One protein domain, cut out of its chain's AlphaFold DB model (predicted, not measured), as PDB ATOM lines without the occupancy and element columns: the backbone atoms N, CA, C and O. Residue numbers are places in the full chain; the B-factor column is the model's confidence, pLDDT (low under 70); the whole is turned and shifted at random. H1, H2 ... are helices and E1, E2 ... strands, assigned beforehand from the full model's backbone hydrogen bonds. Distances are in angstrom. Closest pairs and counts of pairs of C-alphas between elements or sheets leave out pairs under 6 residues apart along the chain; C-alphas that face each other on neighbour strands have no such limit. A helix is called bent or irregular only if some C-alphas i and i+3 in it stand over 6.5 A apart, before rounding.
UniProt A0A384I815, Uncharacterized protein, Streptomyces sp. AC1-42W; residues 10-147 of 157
ATOM      1  N   LEU A  10      23.186 -46.198 -62.371       94.44
ATOM      2  CA  LEU A  10      23.203 -47.256 -61.360       94.44
ATOM      3  C   LEU A  10      21.985 -47.111 -60.443       94.44
ATOM      4  O   LEU A  10      21.267 -46.116 -60.478       94.44
ATOM      5  N   THR A  11      21.726 -48.122 -59.624       95.00
ATOM      6  CA  THR A  11      20.730 -48.040 -58.554       95.00
ATOM      7  C   THR A  11      21.431 -47.685 -57.251       95.00
ATOM      8  O   THR A  11      22.366 -48.379 -56.838       95.00
ATOM      9  N   LEU A  12      20.983 -46.606 -56.608       95.56
ATOM     10  CA  LEU A  12      21.408 -46.236 -55.264       95.56
ATOM     11  C   LEU A  12      20.477 -46.904 -54.250       95.56
ATOM     12  O   LEU A  12      19.264 -46.707 -54.278       95.56
ATOM     13  N   HIS A  13      21.049 -47.677 -53.331       96.12
ATOM     14  CA  HIS A  13      20.325 -48.237 -52.194       96.12
ATOM     15  C   HIS A  13      20.872 -47.677 -50.888       96.12
ATOM     16  O   HIS A  13      22.082 -47.707 -50.664       96.12
ATOM     17  N   GLY A  14      19.985 -47.222 -50.007       95.94
ATOM     18  CA  GLY A  14      20.315 -46.834 -48.637       95.94
ATOM     19  C   GLY A  14      19.745 -47.843 -47.648       95.94
ATOM     20  O   GLY A  14      18.541 -48.077 -47.636       95.94
ATOM     21  N   TYR A  15      20.593 -48.420 -46.799       96.19
ATOM     22  CA  TYR A  15      20.199 -49.416 -45.790       96.19
ATOM     23  C   TYR A  15      20.095 -48.828 -44.380       96.19
ATOM     24  O   TYR A  15      19.766 -49.543 -43.439       96.19
ATOM     25  N   GLY A  16      20.344 -47.522 -44.231       94.31
ATOM     26  CA  GLY A  16      20.286 -46.833 -42.945       94.31
ATOM     27  C   GLY A  16      21.312 -47.381 -41.960       94.31
ATOM     28  O   GLY A  16      22.431 -47.711 -42.352       94.31
ATOM     29  N   ARG A  17      20.924 -47.430 -40.682       96.81
ATOM     30  CA  ARG A  17      21.784 -47.819 -39.562       96.81
ATOM     31  C   ARG A  17      21.926 -49.341 -39.485       96.81
ATOM     32  O   ARG A  17      20.926 -50.045 -39.356       96.81
ATOM     33  N   LEU A  18      23.167 -49.819 -39.501       96.94
ATOM     34  CA  LEU A  18      23.562 -51.220 -39.340       96.94
ATOM     35  C   LEU A  18      24.632 -51.343 -38.254       96.94
ATOM     36  O   LEU A  18      25.431 -50.429 -38.054       96.94
ATOM     37  N   THR A  19      24.705 -52.492 -37.596       96.38
ATOM     38  CA  THR A  19      25.920 -52.911 -36.884       96.38
ATOM     39  C   THR A  19      27.029 -53.265 -37.883       96.38
ATOM     40  O   THR A  19      26.767 -53.541 -39.060       96.38
ATOM     41  N   TRP A  20      28.287 -53.319 -37.426       95.44
ATOM     42  CA  TRP A  20      29.399 -53.754 -38.286       95.44
ATOM     43  C   TRP A  20      29.179 -55.160 -38.856       95.44
ATOM     44  O   TRP A  20      29.353 -55.392 -40.050       95.44
ATOM     45  N   THR A  21      28.721 -56.090 -38.016       94.94
ATOM     46  CA  THR A  21      28.453 -57.478 -38.407       94.94
ATOM     47  C   THR A  21      27.393 -57.580 -39.504       94.94
ATOM     48  O   THR A  21      27.544 -58.389 -40.417       94.94
ATOM     49  N   GLU A  22      26.355 -56.743 -39.462       95.50
ATOM     50  CA  GLU A  22      25.321 -56.689 -40.505       95.50
ATOM     51  C   GLU A  22      25.816 -56.049 -41.808       95.50
ATOM     52  O   GLU A  22      25.300 -56.371 -42.878       95.50
ATOM     53  N   ALA A  23      26.810 -55.159 -41.744       95.50
ATOM     54  CA  ALA A  23      27.408 -54.536 -42.920       95.50
ATOM     55  C   ALA A  23      28.402 -55.455 -43.654       95.50
ATOM     56  O   ALA A  23      28.484 -55.405 -44.881       95.50
ATOM     57  N   LEU A  24      29.123 -56.333 -42.945       93.94
ATOM     58  CA  LEU A  24      30.151 -57.209 -43.532       93.94
ATOM     59  C   LEU A  24      29.696 -58.031 -44.760       93.94
ATOM     60  O   LEU A  24      30.467 -58.116 -45.720       93.94
ATOM     61  N   PRO A  25      28.480 -58.618 -44.811       92.50
ATOM     62  CA  PRO A  25      27.984 -59.315 -45.999       92.50
ATOM     63  C   PRO A  25      28.006 -58.480 -47.285       92.50
ATOM     64  O   PRO A  25      28.256 -59.036 -48.353       92.50
ATOM     65  N   PHE A  26      27.816 -57.159 -47.195       92.44
ATOM     66  CA  PHE A  26      27.855 -56.259 -48.351       92.44
ATOM     67  C   PHE A  26      29.274 -56.052 -48.898       92.44
ATOM     68  O   PHE A  26      29.422 -55.649 -50.049       92.44
ATOM     69  N   LEU A  27      30.307 -56.342 -48.098       92.19
ATOM     70  CA  LEU A  27      31.705 -55.998 -48.382       92.19
ATOM     71  C   LEU A  27      32.573 -57.208 -48.759       92.19
ATOM     72  O   LEU A  27      33.741 -57.036 -49.089       92.19
ATOM     73  N   ARG A  28      32.030 -58.435 -48.727       83.94
ATOM     74  CA  ARG A  28      32.808 -59.693 -48.839       83.94
ATOM     75  C   ARG A  28      33.721 -59.786 -50.065       83.94
ATOM     76  O   ARG A  28      34.755 -60.435 -49.987       83.94
ATOM     77  N   THR A  29      33.323 -59.178 -51.176       83.94
ATOM     78  CA  THR A  29      34.040 -59.219 -52.462       83.94
ATOM     79  C   THR A  29      34.603 -57.859 -52.872       83.94
ATOM     80  O   THR A  29      34.830 -57.628 -54.057       83.94
ATOM     81  N   HIS A  30      34.714 -56.927 -51.924       86.00
ATOM     82  CA  HIS A  30      35.126 -55.558 -52.195       86.00
ATOM     83  C   HIS A  30      36.508 -55.293 -51.595       86.00
ATOM     84  O   HIS A  30      36.783 -55.659 -50.450       86.00
ATOM     85  N   HIS A  31      37.331 -54.564 -52.340       90.94
ATOM     86  CA  HIS A  31      38.436 -53.816 -51.765       90.94
ATOM     87  C   HIS A  31      37.847 -52.696 -50.915       90.94
ATOM     88  O   HIS A  31      36.981 -51.954 -51.374       90.94
ATOM     89  N   CYS A  32      38.292 -52.591 -49.674       93.31
ATOM     90  CA  CYS A  32      37.876 -51.558 -48.744       93.31
ATOM     91  C   CYS A  32      38.985 -50.524 -48.601       93.31
ATOM     92  O   CYS A  32      40.159 -50.876 -48.505       93.31
ATOM     93  N   THR A  33      38.615 -49.252 -48.525       92.00
ATOM     94  CA  THR A  33      39.505 -48.168 -48.124       92.00
ATOM     95  C   THR A  33      38.830 -47.253 -47.145       92.00
ATOM     96  O   THR A  33      37.673 -46.872 -47.310       92.00
ATOM     97  N   TRP A  34      39.578 -46.892 -46.123       93.06
ATOM     98  CA  TRP A  34      39.178 -45.914 -45.136       93.06
ATOM     99  C   TRP A  34      40.397 -45.109 -44.728       93.06
ATOM    100  O   TRP A  34      41.538 -45.474 -45.022       93.06
ATOM    101  N   THR A  35      40.132 -44.005 -44.052       89.56
ATOM    102  CA  THR A  35      41.163 -43.198 -43.423       89.56
ATOM    103  C   THR A  35      40.855 -43.064 -41.945       89.56
ATOM    104  O   THR A  35      39.693 -42.915 -41.557       89.56
ATOM    105  N   ASP A  36      41.893 -43.134 -41.127       89.88
ATOM    106  CA  ASP A  36      41.851 -42.839 -39.698       89.88
ATOM    107  C   ASP A  36      43.079 -41.996 -39.311       89.88
ATOM    108  O   ASP A  36      43.720 -41.379 -40.167       89.88
ATOM    109  N   LEU A  37      43.377 -41.920 -38.012       85.12
ATOM    110  CA  LEU A  37      44.495 -41.131 -37.493       85.12
ATOM    111  C   LEU A  37      45.870 -41.671 -37.918       85.12
ATOM    112  O   LEU A  37      46.835 -40.910 -37.898       85.12
ATOM    113  N   ASP A  38      45.954 -42.934 -38.341       85.88
ATOM    114  CA  ASP A  38      47.194 -43.570 -38.791       85.88
ATOM    115  C   ASP A  38      47.397 -43.448 -40.313       85.88
ATOM    116  O   ASP A  38      48.466 -43.774 -40.832       85.88
ATOM    117  N   GLY A  39      46.407 -42.920 -41.039       86.56
ATOM    118  CA  GLY A  39      46.481 -42.666 -42.476       86.56
ATOM    119  C   GLY A  39      45.442 -43.436 -43.274       86.56
ATOM    120  O   GLY A  39      44.315 -43.633 -42.823       86.56
ATOM    121  N   ILE A  40      45.797 -43.801 -44.508       87.56
ATOM    122  CA  ILE A  40      44.920 -44.582 -45.382       87.56
ATOM    123  C   ILE A  40      45.165 -46.072 -45.193       87.56
ATOM    124  O   ILE A  40      46.302 -46.540 -45.119       87.56
ATOM    125  N   HIS A  41      44.082 -46.828 -45.219       88.75
ATOM    126  CA  HIS A  41      44.115 -48.275 -45.126       88.75
ATOM    127  C   HIS A  41      43.417 -48.882 -46.321       88.75
ATOM    128  O   HIS A  41      42.419 -48.352 -46.804       88.75
ATOM    129  N   ILE A  42      43.941 -50.013 -46.777       87.94
ATOM    130  CA  ILE A  42      43.402 -50.771 -47.897       87.94
ATOM    131  C   ILE A  42      43.328 -52.232 -47.466       87.94
ATOM    132  O   ILE A  42      44.327 -52.786 -47.010       87.94
ATOM    133  N   ALA A  43      42.163 -52.862 -47.608       89.12
ATOM    134  CA  ALA A  43      41.981 -54.262 -47.235       89.12
ATOM    135  C   ALA A  43      41.082 -55.019 -48.216       89.12
ATOM    136  O   ALA A  43      40.070 -54.498 -48.681       89.12
ATOM    137  N   GLU A  44      41.436 -56.272 -48.482       87.12
ATOM    138  CA  GLU A  44      40.573 -57.274 -49.102       87.12
ATOM    139  C   GLU A  44      40.869 -58.623 -48.418       87.12
ATOM    140  O   GLU A  44      42.004 -59.101 -48.493       87.12
ATOM    141  N   PRO A  45      39.905 -59.241 -47.712       86.88
ATOM    142  CA  PRO A  45      38.525 -58.794 -47.502       86.88
ATOM    143  C   PRO A  45      38.414 -57.588 -46.547       86.88
ATOM    144  O   PRO A  45      39.406 -57.110 -45.997       86.88
ATOM    145  N   ALA A  46      37.185 -57.111 -46.331       91.38
ATOM    146  CA  ALA A  46      36.870 -56.089 -45.330       91.38
ATOM    147  C   ALA A  46      37.414 -56.447 -43.928       91.38
ATOM    148  O   ALA A  46      37.435 -57.630 -43.565       91.38
ATOM    149  N   PRO A  47      37.817 -55.451 -43.112       91.31
ATOM    150  CA  PRO A  47      38.398 -55.717 -41.803       91.31
ATOM    151  C   PRO A  47      37.399 -56.443 -40.882       91.31
ATOM    152  O   PRO A  47      36.220 -56.083 -40.825       91.31
ATOM    153  N   PRO A  48      37.842 -57.452 -40.108       90.62
ATOM    154  CA  PRO A  48      36.939 -58.258 -39.282       90.62
ATOM    155  C   PRO A  48      36.347 -57.476 -38.100       90.62
ATOM    156  O   PRO A  48      35.358 -57.898 -37.507       90.62
ATOM    157  N   ARG A  49      36.952 -56.337 -37.747       92.12
ATOM    158  CA  ARG A  49      36.512 -55.430 -36.685       92.12
ATOM    159  C   ARG A  49      36.235 -54.050 -37.268       92.12
ATOM    160  O   ARG A  49      36.847 -53.679 -38.268       92.12
ATOM    161  N   LEU A  50      35.329 -53.317 -36.622       92.06
ATOM    162  CA  LEU A  50      35.009 -51.941 -36.984       92.06
ATOM    163  C   LEU A  50      36.293 -51.089 -36.934       92.06
ATOM    164  O   LEU A  50      36.965 -51.105 -35.897       92.06
ATOM    165  N   PRO A  51      36.651 -50.371 -38.013       92.12
ATOM    166  CA  PRO A  51      37.783 -49.449 -37.991       92.12
ATOM    167  C   PRO A  51      37.617 -48.372 -36.912       92.12
ATOM    168  O   PRO A  51      36.583 -47.709 -36.839       92.12
ATOM    169  N   ILE A  52      38.632 -48.200 -36.064       90.62
ATOM    170  CA  ILE A  52      38.615 -47.226 -34.964       90.62
ATOM    171  C   ILE A  52      39.104 -45.876 -35.490       90.62
ATOM    172  O   ILE A  52      40.103 -45.812 -36.193       90.62
ATOM    173  N   GLY A  53      38.411 -44.788 -35.147       89.69
ATOM    174  CA  GLY A  53      38.817 -43.429 -35.532       89.69
ATOM    175  C   GLY A  53      38.542 -43.065 -36.995       89.69
ATOM    176  O   GLY A  53      38.744 -41.916 -37.382       89.69
ATOM    177  N   ALA A  54      38.032 -44.002 -37.794       92.62
ATOM    178  CA  ALA A  54      37.584 -43.724 -39.147       92.62
ATOM    179  C   ALA A  54      36.215 -43.032 -39.142       92.62
ATOM    180  O   ALA A  54      35.345 -43.338 -38.329       92.62
ATOM    181  N   THR A  55      35.987 -42.134 -40.103       92.81
ATOM    182  CA  THR A  55      34.661 -41.518 -40.323       92.81
ATOM    183  C   THR A  55      33.913 -42.148 -41.491       92.81
ATOM    184  O   THR A  55      32.682 -42.197 -41.490       92.81
ATOM    185  N   HIS A  56      34.650 -42.654 -42.479       95.00
ATOM    186  CA  HIS A  56      34.102 -43.257 -43.682       95.00
ATOM    187  C   HIS A  56      34.908 -44.477 -44.099       95.00
ATOM    188  O   HIS A  56      36.123 -44.516 -43.929       95.00
ATOM    189  N   LEU A  57      34.216 -45.434 -44.708       96.12
ATOM    190  CA  LEU A  57      34.819 -46.515 -45.469       96.12
ATOM    191  C   LEU A  57      34.131 -46.584 -46.826       96.12
ATOM    192  O   LEU A  57      32.903 -46.568 -46.921       96.12
ATOM    193  N   TRP A  58      34.928 -46.682 -47.874       95.88
ATOM    194  CA  TRP A  58      34.469 -46.989 -49.218       95.88
ATOM    195  C   TRP A  58      34.860 -48.415 -49.540       95.88
ATOM    196  O   TRP A  58      35.979 -48.832 -49.257       95.88
ATOM    197  N   ALA A  59      33.938 -49.169 -50.116       94.94
ATOM    198  CA  ALA A  59      34.223 -50.503 -50.603       94.94
ATOM    199  C   ALA A  59      33.857 -50.575 -52.078       94.94
ATOM    200  O   ALA A  59      32.816 -50.063 -52.478       94.94
ATOM    201  N   TRP A  60      34.683 -51.204 -52.899       92.50
ATOM    202  CA  TRP A  60      34.407 -51.358 -54.322       92.50
ATOM    203  C   TRP A  60      34.881 -52.708 -54.834       92.50
ATOM    204  O   TRP A  60      35.876 -53.264 -54.376       92.50
ATOM    205  N   GLN A  61      34.159 -53.221 -55.817       88.44
ATOM    206  CA  GLN A  61      34.617 -54.332 -56.646       88.44
ATOM    207  C   GLN A  61      35.061 -53.809 -58.021       88.44
ATOM    208  O   GLN A  61      36.083 -54.234 -58.559       88.44
ATOM    209  N   ASP A  62      34.309 -52.850 -58.561       86.19
ATOM    210  CA  ASP A  62      34.526 -52.185 -59.844       86.19
ATOM    211  C   ASP A  62      33.713 -50.872 -59.895       86.19
ATOM    212  O   ASP A  62      33.168 -50.419 -58.886       86.19
ATOM    213  N   THR A  63      33.625 -50.239 -61.067       86.44
ATOM    214  CA  THR A  63      32.883 -48.982 -61.280       86.44
ATOM    215  C   THR A  63      31.359 -49.140 -61.228       86.44
ATOM    216  O   THR A  63      30.643 -48.143 -61.176       86.44
ATOM    217  N   THR A  64      30.848 -50.369 -61.225       89.75
ATOM    218  CA  THR A  64      29.418 -50.699 -61.190       89.75
ATOM    219  C   THR A  64      28.974 -51.282 -59.857       89.75
ATOM    220  O   THR A  64      27.792 -51.576 -59.700       89.75
ATOM    221  N   ARG A  65      29.893 -51.478 -58.904       91.75
ATOM    222  CA  ARG A  65      29.632 -52.056 -57.582       91.75
ATOM    223  C   ARG A  65      30.485 -51.368 -56.530       91.75
ATOM    224  O   ARG A  65      31.651 -51.718 -56.325       91.75
ATOM    225  N   ALA A  66      29.867 -50.413 -55.847       94.50
ATOM    226  CA  ALA A  66      30.487 -49.668 -54.767       94.50
ATOM    227  C   ALA A  66      29.573 -49.599 -53.539       94.50
ATOM    228  O   ALA A  66      28.347 -49.680 -53.628       94.50
ATOM    229  N   ALA A  67      30.181 -49.420 -52.379       95.81
ATOM    230  CA  ALA A  67      29.528 -49.164 -51.114       95.81
ATOM    231  C   ALA A  67      30.233 -48.012 -50.404       95.81
ATOM    232  O   ALA A  67      31.441 -47.812 -50.530       95.81
ATOM    233  N   ARG A  68      29.454 -47.248 -49.650       96.75
ATOM    234  CA  ARG A  68      29.936 -46.195 -48.772       96.75
ATOM    235  C   ARG A  68      29.319 -46.406 -47.408       96.75
ATOM    236  O   ARG A  68      28.103 -46.547 -47.280       96.75
ATOM    237  N   LEU A  69      30.174 -46.397 -46.404       97.69
ATOM    238  CA  LEU A  69      29.811 -46.475 -45.010       97.69
ATOM    239  C   LEU A  69      30.237 -45.172 -44.351       97.69
ATOM    240  O   LEU A  69      31.352 -44.700 -44.565       97.69
ATOM    241  N   ARG A  70      29.346 -44.594 -43.551       97.12
ATOM    242  CA  ARG A  70      29.696 -43.569 -42.568       97.12
ATOM    243  C   ARG A  70      29.667 -44.218 -41.195       97.12
ATOM    244  O   ARG A  70      28.652 -44.814 -40.839       97.12
ATOM    245  N   PHE A  71      30.748 -44.081 -40.446       96.00
ATOM    246  CA  PHE A  71      30.834 -44.568 -39.077       96.00
ATOM    247  C   PHE A  71      30.146 -43.593 -38.119       96.00
ATOM    248  O   PHE A  71      30.290 -42.374 -38.248       96.00
ATOM    249  N   ASP A  72      29.377 -44.139 -37.180       94.56
ATOM    250  CA  ASP A  72      28.736 -43.402 -36.095       94.56
ATOM    251  C   ASP A  72      28.729 -44.271 -34.829       94.56
ATOM    252  O   ASP A  72      27.921 -45.193 -34.691       94.56
ATOM    253  N   ALA A  73      29.688 -44.004 -33.938       89.94
ATOM    254  CA  ALA A  73      29.989 -44.815 -32.759       89.94
ATOM    255  C   ALA A  73      30.165 -46.313 -33.093       89.94
ATOM    256  O   ALA A  73      31.130 -46.693 -33.752       89.94
ATOM    257  N   ASP A  74      29.253 -47.164 -32.626       91.44
ATOM    258  CA  ASP A  74      29.233 -48.619 -32.801       91.44
ATOM    259  C   ASP A  74      28.409 -49.083 -34.021       91.44
ATOM    260  O   ASP A  74      28.233 -50.285 -34.242       91.44
ATOM    261  N   HIS A  75      27.914 -48.144 -34.832       95.31
ATOM    262  CA  HIS A  75      27.095 -48.411 -36.012       95.31
ATOM    263  C   HIS A  75      27.677 -47.786 -37.283       95.31
ATOM    264  O   HIS A  75      28.559 -46.926 -37.262       95.31
ATOM    265  N   VAL A  76      27.141 -48.220 -38.423       97.31
ATOM    266  CA  VAL A  76      27.410 -47.642 -39.739       97.31
ATOM    267  C   VAL A  76      26.122 -47.256 -40.441       97.31
ATOM    268  O   VAL A  76      25.106 -47.939 -40.329       97.31
ATOM    269  N   TYR A  77      26.188 -46.194 -41.236       97.50
ATOM    270  CA  TYR A  77      25.187 -45.891 -42.250       97.50
ATOM    271  C   TYR A  77      25.679 -46.390 -43.600       97.50
ATOM    272  O   TYR A  77      26.685 -45.885 -44.100       97.50
ATOM    273  N   LEU A  78      24.987 -47.374 -44.175       96.88
ATOM    274  CA  LEU A  78      25.392 -48.016 -45.426       96.88
ATOM    275  C   LEU A  78      24.576 -47.501 -46.615       96.88
ATOM    276  O   LEU A  78      23.343 -47.557 -46.616       96.88
ATOM    277  N   ALA A  79      25.286 -47.104 -47.667       96.69
ATOM    278  CA  ALA A  79      24.745 -46.935 -49.006       96.69
ATOM    279  C   ALA A  79      25.512 -47.811 -50.005       96.69
ATOM    280  O   ALA A  79      26.724 -47.987 -49.878       96.69
ATOM    281  N   THR A  80      24.827 -48.333 -51.019       95.69
ATOM    282  CA  THR A  80      25.448 -49.080 -52.123       95.69
ATOM    283  C   THR A  80      25.020 -48.521 -53.464       95.69
ATOM    284  O   THR A  80      23.852 -48.181 -53.637       95.69
ATOM    285  N   LEU A  81      25.936 -48.523 -54.422       94.62
ATOM    286  CA  LEU A  81      25.714 -48.157 -55.811       94.62
ATOM    287  C   LEU A  81      25.947 -49.395 -56.685       94.62
ATOM    288  O   LEU A  81      27.022 -50.000 -56.613       94.62
ATOM    289  N   ARG A  82      24.927 -49.825 -57.442       92.38
ATOM    290  CA  ARG A  82      24.982 -51.089 -58.197       92.38
ATOM    291  C   ARG A  82      24.078 -51.180 -59.418       92.38
ATOM    292  O   ARG A  82      23.002 -50.598 -59.436       92.38
ATOM    293  N   ASN A  83      24.490 -51.972 -60.408       89.00
ATOM    294  CA  ASN A  83      23.667 -52.355 -61.568       89.00
ATOM    295  C   ASN A  83      22.942 -53.705 -61.397       89.00
ATOM    296  O   ASN A  83      22.131 -54.078 -62.239       89.00
ATOM    297  N   THR A  84      23.231 -54.448 -60.329       81.12
ATOM    298  CA  THR A  84      22.595 -55.738 -60.020       81.12
ATOM    299  C   THR A  84      21.664 -55.635 -58.812       81.12
ATOM    300  O   THR A  84      21.841 -54.724 -58.003       81.12
ATOM    301  N   PRO A  85      20.734 -56.593 -58.619       75.19
ATOM    302  CA  PRO A  85      19.888 -56.655 -57.426       75.19
ATOM    303  C   PRO A  85      20.684 -56.645 -56.103       75.19
ATOM    304  O   PRO A  85      21.888 -56.940 -56.109       75.19
ATOM    305  N   PRO A  86      20.055 -56.303 -54.962       71.69
ATOM    306  CA  PRO A  86      20.679 -56.343 -53.635       71.69
ATOM    307  C   PRO A  86      21.381 -57.678 -53.335       71.69
ATOM    308  O   PRO A  86      20.903 -58.739 -53.714       71.69
ATOM    309  N   LEU A  87      22.536 -57.625 -52.656       70.56
ATOM    310  CA  LEU A  87      23.333 -58.815 -52.291       70.56
ATOM    311  C   LEU A  87      22.730 -59.609 -51.124       70.56
ATOM    312  O   LEU A  87      23.219 -60.686 -50.800       70.56
ATOM    313  N   THR A  88      21.734 -59.043 -50.453       79.12
ATOM    314  CA  THR A  88      21.181 -59.555 -49.202       79.12
ATOM    315  C   THR A  88      19.665 -59.491 -49.256       79.12
ATOM    316  O   THR A  88      19.131 -58.562 -49.861       79.12
ATOM    317  N   ASP A  89      18.992 -60.348 -48.494       83.94
ATOM    318  CA  ASP A  89      17.531 -60.306 -48.319       83.94
ATOM    319  C   ASP A  89      17.047 -59.074 -47.534       83.94
ATOM    320  O   ASP A  89      15.848 -58.843 -47.379       83.94
ATOM    321  N   ARG A  90      17.974 -58.254 -47.022       88.31
ATOM    322  CA  ARG A  90      17.639 -57.019 -46.323       88.31
ATOM    323  C   ARG A  90      17.048 -56.001 -47.293       88.31
ATOM    324  O   ARG A  90      17.689 -55.599 -48.262       88.31
ATOM    325  N   THR A  91      15.849 -55.527 -46.976       91.25
ATOM    326  CA  THR A  91      15.172 -54.473 -47.732       91.25
ATOM    327  C   THR A  91      15.863 -53.119 -47.514       91.25
ATOM    328  O   THR A  91      16.020 -52.701 -46.363       91.25
ATOM    329  N   PRO A  92      16.267 -52.409 -48.581       94.19
ATOM    330  CA  PRO A  92      16.749 -51.036 -48.470       94.19
ATOM    331  C   PRO A  92      15.648 -50.092 -47.963       94.19
ATOM    332  O   PRO A  92      14.494 -50.210 -48.365       94.19
ATOM    333  N   HIS A  93      16.010 -49.104 -47.144       94.81
ATOM    334  CA  HIS A  93      15.120 -47.994 -46.779       94.81
ATOM    335  C   HIS A  93      14.952 -46.979 -47.915       94.81
ATOM    336  O   HIS A  93      13.933 -46.302 -47.995       94.81
ATOM    337  N   LEU A  94      15.958 -46.879 -48.786       94.19
ATOM    338  CA  LEU A  94      15.959 -46.051 -49.988       94.19
ATOM    339  C   LEU A  94      16.346 -46.923 -51.180       94.19
ATOM    340  O   LEU A  94      17.307 -47.686 -51.087       94.19
ATOM    341  N   THR A  95      15.625 -46.800 -52.292       94.44
ATOM    342  CA  THR A  95      15.999 -47.385 -53.586       94.44
ATOM    343  C   THR A  95      15.718 -46.374 -54.688       94.44
ATOM    344  O   THR A  95      14.563 -46.024 -54.916       94.44
ATOM    345  N   GLU A  96      16.768 -45.931 -55.375       93.75
ATOM    346  CA  GLU A  96      16.692 -44.964 -56.471       93.75
ATOM    347  C   GLU A  96      17.282 -45.566 -57.751       93.75
ATOM    348  O   GLU A  96      18.507 -45.574 -57.937       93.75
ATOM    349  N   PRO A  97      16.441 -46.127 -58.636       92.94
ATOM    350  CA  PRO A  97      16.896 -46.643 -59.921       92.94
ATOM    351  C   PRO A  97      17.259 -45.499 -60.874       92.94
ATOM    352  O   PRO A  97      16.750 -44.387 -60.753       92.94
ATOM    353  N   GLY A  98      18.119 -45.783 -61.857       91.25
ATOM    354  CA  GLY A  98      18.477 -44.807 -62.893       91.25
ATOM    355  C   GLY A  98      19.267 -43.603 -62.370       91.25
ATOM    356  O   GLY A  98      19.277 -42.551 -63.005       91.25
ATOM    357  N   THR A  99      19.929 -43.748 -61.221       93.50
ATOM    358  CA  THR A  99      20.772 -42.709 -60.633       93.50
ATOM    359  C   THR A  99      21.942 -42.428 -61.568       93.50
ATOM    360  O   THR A  99      22.751 -43.320 -61.828       93.50
ATOM    361  N   ALA A 100      22.034 -41.197 -62.071       93.31
ATOM    362  CA  ALA A 100      23.139 -40.764 -62.916       93.31
ATOM    363  C   ALA A 100      24.427 -40.626 -62.090       93.31
ATOM    364  O   ALA A 100      24.446 -39.972 -61.044       93.31
ATOM    365  N   VAL A 101      25.506 -41.231 -62.583       93.75
ATOM    366  CA  VAL A 101      26.807 -41.275 -61.915       93.75
ATOM    367  C   VAL A 101      27.842 -40.610 -62.805       93.75
ATOM    368  O   VAL A 101      28.091 -41.046 -63.928       93.75
ATOM    369  N   THR A 102      28.481 -39.565 -62.284       93.25
ATOM    370  CA  THR A 102      29.650 -38.965 -62.925       93.25
ATOM    371  C   THR A 102      30.901 -39.620 -62.366       93.25
ATOM    372  O   THR A 102      31.096 -39.658 -61.156       93.25
ATOM    373  N   MET A 103      31.757 -40.140 -63.242       91.88
ATOM    374  CA  MET A 103      33.048 -40.687 -62.840       91.88
ATOM    375  C   MET A 103      34.144 -39.651 -63.068       91.88
ATOM    376  O   MET A 103      34.271 -39.101 -64.162       91.88
ATOM    377  N   ARG A 104      34.957 -39.405 -62.041       91.06
ATOM    378  CA  ARG A 104      36.122 -38.522 -62.117       91.06
ATOM    379  C   ARG A 104      37.347 -39.208 -61.556       91.06
ATOM    380  O   ARG A 104      37.268 -39.820 -60.500       91.06
ATOM    381  N   THR A 105      38.497 -39.028 -62.192       90.88
ATOM    382  CA  THR A 105      39.762 -39.408 -61.564       90.88
ATOM    383  C   THR A 105      40.012 -38.521 -60.347       90.88
ATOM    384  O   THR A 105      39.857 -37.298 -60.414       90.88
ATOM    385  N   GLY A 106      40.387 -39.147 -59.238       85.56
ATOM    386  CA  GLY A 106      40.851 -38.487 -58.031       85.56
ATOM    387  C   GLY A 106      42.356 -38.658 -57.873       85.56
ATOM    388  O   GLY A 106      42.928 -39.676 -58.255       85.56
ATOM    389  N   THR A 107      42.983 -37.667 -57.260       82.75
ATOM    390  CA  THR A 107      44.260 -37.861 -56.577       82.75
ATOM    391  C   THR A 107      43.936 -37.876 -55.090       82.75
ATOM    392  O   THR A 107      43.095 -37.093 -54.643       82.75
ATOM    393  N   LEU A 108      44.569 -38.766 -54.328       82.88
ATOM    394  CA  LEU A 108      44.580 -38.650 -52.869       82.88
ATOM    395  C   LEU A 108      45.390 -37.401 -52.455       82.88
ATOM    396  O   LEU A 108      45.537 -36.447 -53.222       82.88
ATOM    397  N   TRP A 109      45.934 -37.382 -51.244       83.62
ATOM    398  CA  TRP A 109      46.813 -36.304 -50.808       83.62
ATOM    399  C   TRP A 109      48.260 -36.493 -51.273       83.62
ATOM    400  O   TRP A 109      48.712 -37.588 -51.617       83.62
ATOM    401  N   SER A 110      48.992 -35.379 -51.292       80.81
ATOM    402  CA  SER A 110      50.427 -35.363 -51.578       80.81
ATOM    403  C   SER A 110      51.202 -36.120 -50.490       80.81
ATOM    404  O   SER A 110      50.841 -36.005 -49.320       80.81
ATOM    405  N   PRO A 111      52.336 -36.777 -50.805       75.44
ATOM    406  CA  PRO A 111      53.262 -37.291 -49.789       75.44
ATOM    407  C   PRO A 111      53.770 -36.221 -48.807       75.44
ATOM    408  O   PRO A 111      54.289 -36.543 -47.744       75.44
ATOM    409  N   THR A 112      53.660 -34.942 -49.176       81.38
ATOM    410  CA  THR A 112      54.026 -33.798 -48.330       81.38
ATOM    411  C   THR A 112      52.863 -33.239 -47.509       81.38
ATOM    412  O   THR A 112      53.075 -32.302 -46.737       81.38
ATOM    413  N   ASP A 113      51.651 -33.774 -47.674       80.44
ATOM    414  CA  ASP A 113      50.493 -33.368 -46.888       80.44
ATOM    415  C   ASP A 113      50.657 -33.850 -45.442       80.44
ATOM    416  O   ASP A 113      50.901 -35.025 -45.183       80.44
ATOM    417  N   ARG A 114      50.562 -32.914 -44.495       78.62
ATOM    418  CA  ARG A 114      50.715 -33.179 -43.057       78.62
ATOM    419  C   ARG A 114      49.375 -33.294 -42.331       78.62
ATOM    420  O   ARG A 114      49.374 -33.476 -41.118       78.62
ATOM    421  N   GLN A 115      48.256 -33.130 -43.038       77.69
ATOM    422  CA  GLN A 115      46.907 -33.238 -42.474       77.69
ATOM    423  C   GLN A 115      46.376 -34.676 -42.496       77.69
ATOM    424  O   GLN A 115      45.389 -34.968 -41.825       77.69
ATOM    425  N   ALA A 116      47.030 -35.566 -43.241       76.00
ATOM    426  CA  ALA A 116      46.683 -36.972 -43.341       76.00
ATOM    427  C   ALA A 116      47.916 -37.846 -43.084       76.00
ATOM    428  O   ALA A 116      49.051 -37.427 -43.315       76.00
ATOM    429  N   GLY A 117      47.691 -39.066 -42.591       78.88
ATOM    430  CA  GLY A 117      48.763 -40.047 -42.436       78.88
ATOM    431  C   GLY A 117      49.363 -40.475 -43.787       78.88
ATOM    432  O   GLY A 117      48.844 -40.125 -44.851       78.88
ATOM    433  N   PRO A 118      50.472 -41.226 -43.778       78.44
ATOM    434  CA  PRO A 118      51.164 -41.616 -45.001       78.44
ATOM    435  C   PRO A 118      50.297 -42.502 -45.911       78.44
ATOM    436  O   PRO A 118      49.442 -43.261 -45.452       78.44
ATOM    437  N   LEU A 119      50.551 -42.427 -47.221       81.12
ATOM    438  CA  LEU A 119      50.001 -43.366 -48.199       81.12
ATOM    439  C   LEU A 119      50.894 -44.621 -48.266       81.12
ATOM    440  O   LEU A 119      52.116 -44.482 -48.342       81.12
ATOM    441  N   PRO A 120      50.335 -45.845 -48.268       80.31
ATOM    442  CA  PRO A 120      51.102 -47.052 -48.525       80.31
ATOM    443  C   PRO A 120      51.553 -47.076 -49.989       80.31
ATOM    444  O   PRO A 120      50.845 -46.598 -50.875       80.31
ATOM    445  N   GLU A 121      52.697 -47.706 -50.258       80.06
ATOM    446  CA  GLU A 121      53.317 -47.739 -51.591       80.06
ATOM    447  C   GLU A 121      52.349 -48.205 -52.693       80.06
ATOM    448  O   GLU A 121      52.263 -47.595 -53.759       80.06
ATOM    449  N   ALA A 122      51.535 -49.224 -52.401       77.38
ATOM    450  CA  ALA A 122      50.525 -49.736 -53.322       77.38
ATOM    451  C   ALA A 122      49.534 -48.654 -53.791       77.38
ATOM    452  O   ALA A 122      49.187 -48.626 -54.972       77.38
ATOM    453  N   ALA A 123      49.133 -47.727 -52.911       80.75
ATOM    454  CA  ALA A 123      48.160 -46.679 -53.222       80.75
ATOM    455  C   ALA A 123      48.677 -45.676 -54.266       80.75
ATOM    456  O   ALA A 123      47.873 -45.102 -55.003       80.75
ATOM    457  N   HIS A 124      50.000 -45.496 -54.369       80.56
ATOM    458  CA  HIS A 124      50.624 -44.638 -55.383       80.56
ATOM    459  C   HIS A 124      50.538 -45.220 -56.796       80.56
ATOM    460  O   HIS A 124      50.622 -44.482 -57.773       80.56
ATOM    461  N   THR A 125      50.352 -46.536 -56.914       82.38
ATOM    462  CA  THR A 125      50.238 -47.227 -58.205       82.38
ATOM    463  C   THR A 125      48.791 -47.385 -58.660       82.38
ATOM    464  O   THR A 125      48.528 -48.077 -59.642       82.38
ATOM    465  N   TRP A 126      47.820 -46.827 -57.941       85.25
ATOM    466  CA  TRP A 126      46.403 -46.987 -58.252       85.25
ATOM    467  C   TRP A 126      45.845 -45.721 -58.889       85.25
ATOM    468  O   TRP A 126      46.136 -44.609 -58.454       85.25
ATOM    469  N   THR A 127      44.989 -45.901 -59.891       88.44
ATOM    470  CA  THR A 127      44.145 -44.816 -60.386       88.44
ATOM    471  C   THR A 127      42.886 -44.790 -59.538       88.44
ATOM    472  O   THR A 127      42.101 -45.741 -59.561       88.44
ATOM    473  N   TRP A 128      42.709 -43.712 -58.783       89.94
ATOM    474  CA  TRP A 128      41.537 -43.497 -57.944       89.94
ATOM    475  C   TRP A 128      40.425 -42.849 -58.758       89.94
ATOM    476  O   TRP A 128      40.672 -41.935 -59.545       89.94
ATOM    477  N   HIS A 129      39.195 -43.299 -58.546       92.00
ATOM    478  CA  HIS A 129      38.003 -42.755 -59.181       92.00
ATOM    479  C   HIS A 129      36.973 -42.378 -58.126       92.00
ATOM    480  O   HIS A 129      36.714 -43.115 -57.176       92.00
ATOM    481  N   LEU A 130      36.360 -41.222 -58.327       93.56
ATOM    482  CA  LEU A 130      35.211 -40.735 -57.593       93.56
ATOM    483  C   LEU A 130      33.977 -41.013 -58.446       93.56
ATOM    484  O   LEU A 130      33.872 -40.512 -59.567       93.56
ATOM    485  N   LEU A 131      33.062 -41.826 -57.924       94.00
ATOM    486  CA  LEU A 131      31.730 -42.007 -58.488       94.00
ATOM    487  C   LEU A 131      30.797 -41.037 -57.765       94.00
ATOM    488  O   LEU A 131      30.425 -41.250 -56.608       94.00
ATOM    489  N   GLU A 132      30.470 -39.947 -58.441       95.00
ATOM    490  CA  GLU A 132      29.671 -38.849 -57.918       95.00
ATOM    491  C   GLU A 132      28.219 -39.015 -58.361       95.00
ATOM    492  O   GLU A 132      27.882 -38.907 -59.542       95.00
ATOM    493  N   VAL A 133      27.351 -39.272 -57.387       94.56
ATOM    494  CA  VAL A 133      25.905 -39.204 -57.553       94.56
ATOM    495  C   VAL A 133      25.478 -37.761 -57.331       94.56
ATOM    496  O   VAL A 133      25.666 -37.204 -56.247       94.56
ATOM    497  N   THR A 134      24.880 -37.173 -58.362       86.19
ATOM    498  CA  THR A 134      24.238 -35.856 -58.289       86.19
ATOM    499  C   THR A 134      22.724 -36.047 -58.279       86.19
ATOM    500  O   THR A 134      22.213 -36.939 -58.951       86.19
ATOM    501  N   GLY A 135      21.997 -35.261 -57.483       85.75
ATOM    502  CA  GLY A 135      20.549 -35.410 -57.347       85.75
ATOM    503  C   GLY A 135      20.048 -35.187 -55.918       85.75
ATOM    504  O   GLY A 135      20.740 -34.538 -55.133       85.75
ATOM    505  N   PRO A 136      18.857 -35.716 -55.577       88.19
ATOM    506  CA  PRO A 136      18.230 -35.528 -54.265       88.19
ATOM    507  C   PRO A 136      19.044 -36.109 -53.103       88.19
ATOM    508  O   PRO A 136      19.042 -35.548 -52.009       88.19
ATOM    509  N   HIS A 137      19.774 -37.201 -53.353       93.19
ATOM    510  CA  HIS A 137      20.628 -37.871 -52.373       93.19
ATOM    511  C   HIS A 137      22.086 -37.870 -52.849       93.19
ATOM    512  O   HIS A 137      22.596 -38.897 -53.306       93.19
ATOM    513  N   PRO A 138      22.775 -36.716 -52.780       93.62
ATOM    514  CA  PRO A 138      24.143 -36.610 -53.261       93.62
ATOM    515  C   PRO A 138      25.075 -37.506 -52.441       93.62
ATOM    516  O   PRO A 138      25.054 -37.511 -51.207       93.62
ATOM    517  N   ALA A 139      25.916 -38.265 -53.137       94.31
ATOM    518  CA  ALA A 139      26.877 -39.167 -52.519       94.31
ATOM    519  C   ALA A 139      28.116 -39.334 -53.398       94.31
ATOM    520  O   ALA A 139      28.020 -39.403 -54.621       94.31
ATOM    521  N   THR A 140      29.275 -39.468 -52.757       94.81
ATOM    522  CA  THR A 140      30.540 -39.769 -53.432       94.81
ATOM    523  C   THR A 140      31.046 -41.123 -52.970       94.81
ATOM    524  O   THR A 140      31.297 -41.329 -51.779       94.81
ATOM    525  N   PHE A 141      31.214 -42.041 -53.913       94.81
ATOM    526  CA  PHE A 141      31.891 -43.310 -53.687       94.81
ATOM    527  C   PHE A 141      33.318 -43.211 -54.216       94.81
ATOM    528  O   PHE A 141      33.569 -42.519 -55.200       94.81
ATOM    529  N   VAL A 142      34.242 -43.908 -53.565       92.44
ATOM    530  CA  VAL A 142      35.635 -43.996 -53.997       92.44
ATOM    531  C   VAL A 142      35.883 -45.415 -54.479       92.44
ATOM    532  O   VAL A 142      35.538 -46.374 -53.789       92.44
ATOM    533  N   THR A 143      36.464 -45.540 -55.664       89.75
ATOM    534  CA  THR A 143      36.964 -46.804 -56.199       89.75
ATOM    535  C   THR A 143      38.406 -46.620 -56.648       89.75
ATOM    536  O   THR A 143      38.875 -45.497 -56.843       89.75
ATOM    537  N   ALA A 144      39.133 -47.717 -56.809       86.19
ATOM    538  CA  ALA A 144      40.470 -47.671 -57.371       86.19
ATOM    539  C   ALA A 144      40.697 -48.836 -58.328       86.19
ATOM    540  O   ALA A 144      40.266 -49.966 -58.086       86.19
ATOM    541  N   THR A 145      41.403 -48.553 -59.414       82.06
ATOM    542  CA  THR A 145      41.882 -49.554 -60.365       82.06
ATOM    543  C   THR A 145      43.404 -49.637 -60.258       82.06
ATOM    544  O   THR A 145      44.067 -48.625 -60.510       82.06
ATOM    545  N   PRO A 146      43.982 -50.801 -59.907       75.50
ATOM    546  CA  PRO A 146      45.429 -50.986 -59.933       75.50
ATOM    547  C   PRO A 146      45.980 -50.720 -61.339       75.50
ATOM    548  O   PRO A 146      45.433 -51.242 -62.312       75.50
ATOM    549  N   THR A 147      47.072 -49.958 -61.462       67.38
ATOM    550  CA  THR A 147      47.675 -49.634 -62.775       67.38
ATOM    551  C   THR A 147      48.221 -50.879 -63.492       67.38
ATOM    552  O   THR A 147      48.291 -50.897 -64.714       67.38
TER     553      THR A 147
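This is residues 10 to 147 of the 157 residues of an uncharacterized protein of Streptomyces sp. AC1-42W (UniProt A0A384I815). One large antiparallel sheet is curled like part of a barrel and bent back on itself, with the wide leaf E3 E2 E4 E5 E6 E1 facing the narrow leaf E8 E9 and the long, bent strand E7 as the hinge. A short helix, H1, packs on the wide leaf along E6, and the small helix H2 only grazes the sheet just before E8. The printed part has 138 residues, with E1, H1, E2 to E7, H2, E8 and E9 in that order along it; the sheet's order is E3 E2 E4 E5 E6 E1 E7 E8 E9, and the class is mostly strand. The whole is compact, with a radius of gyration of the C-alphas of 14.5 A, and spans 43 by 32 by 25 A.

E1, residues 10 to 19, begins with C-alpha 10 at (23.203, -47.256, -61.360), bends by 61 degrees at residue 16 and measures 25.3 A. H1 is residues 20 to 27, E2 residues 31 to 36 and E3 residues 39 to 43. E4 is residues 56 to 62, E5 residues 65 to 72, 23.2 A, and E6 residues 75 to 82, 22.4 A. E7, residues 94 to 106, measures 27.2 A and bends by 86 degrees at residue 97. H2 is residues 121 to 124, E8 residues 126 to 133, and E9 residues 139 to 146, ending with C-alpha 146 at (45.429, -50.986, -59.933).

In the twisted sheet E1 is the antiparallel neighbour of E6, with N 13 and O 80 at 2.9 A. E7's pairing is staggered: residues 94 to 99 pair with E1, N 12 and O 96 at 3.0 A, and residues 101 to 106 with E8, N 104 and O 130 at 2.9 A. E4 E5 E6 form a meander, each strand the antiparallel neighbour of the one before, with N 59 and O 67 at 2.9 A and N 68 and O 79 at 2.8 A. Between the leaves of this folded sheet, the closest C-alphas of E4 and E9 are those of Trp 60 and Thr 143, 5.5 A apart. H1 is on the sheet at a height of 8.4 A, along the strands at 15 degrees to E6 on the local plane. H1 is only just irregular, C-alphas 22 and 25 being 6.6 A apart; 1 of its 4 O i to N i+4 pairs and 3 of its 5 O i to N i+3 pairs are within hydrogen-bond range, and H2 is too short for an O i to N i+4 pair.

The C-alphas farthest apart, those of Asp 89 and Thr 112, are 45.1 A apart. The printed part has no cut; the links E3 to E4, E6 to E7 and E7 to H2 are long. Mean pLDDT of the printed part is 89.5, and residue 147 is under 70.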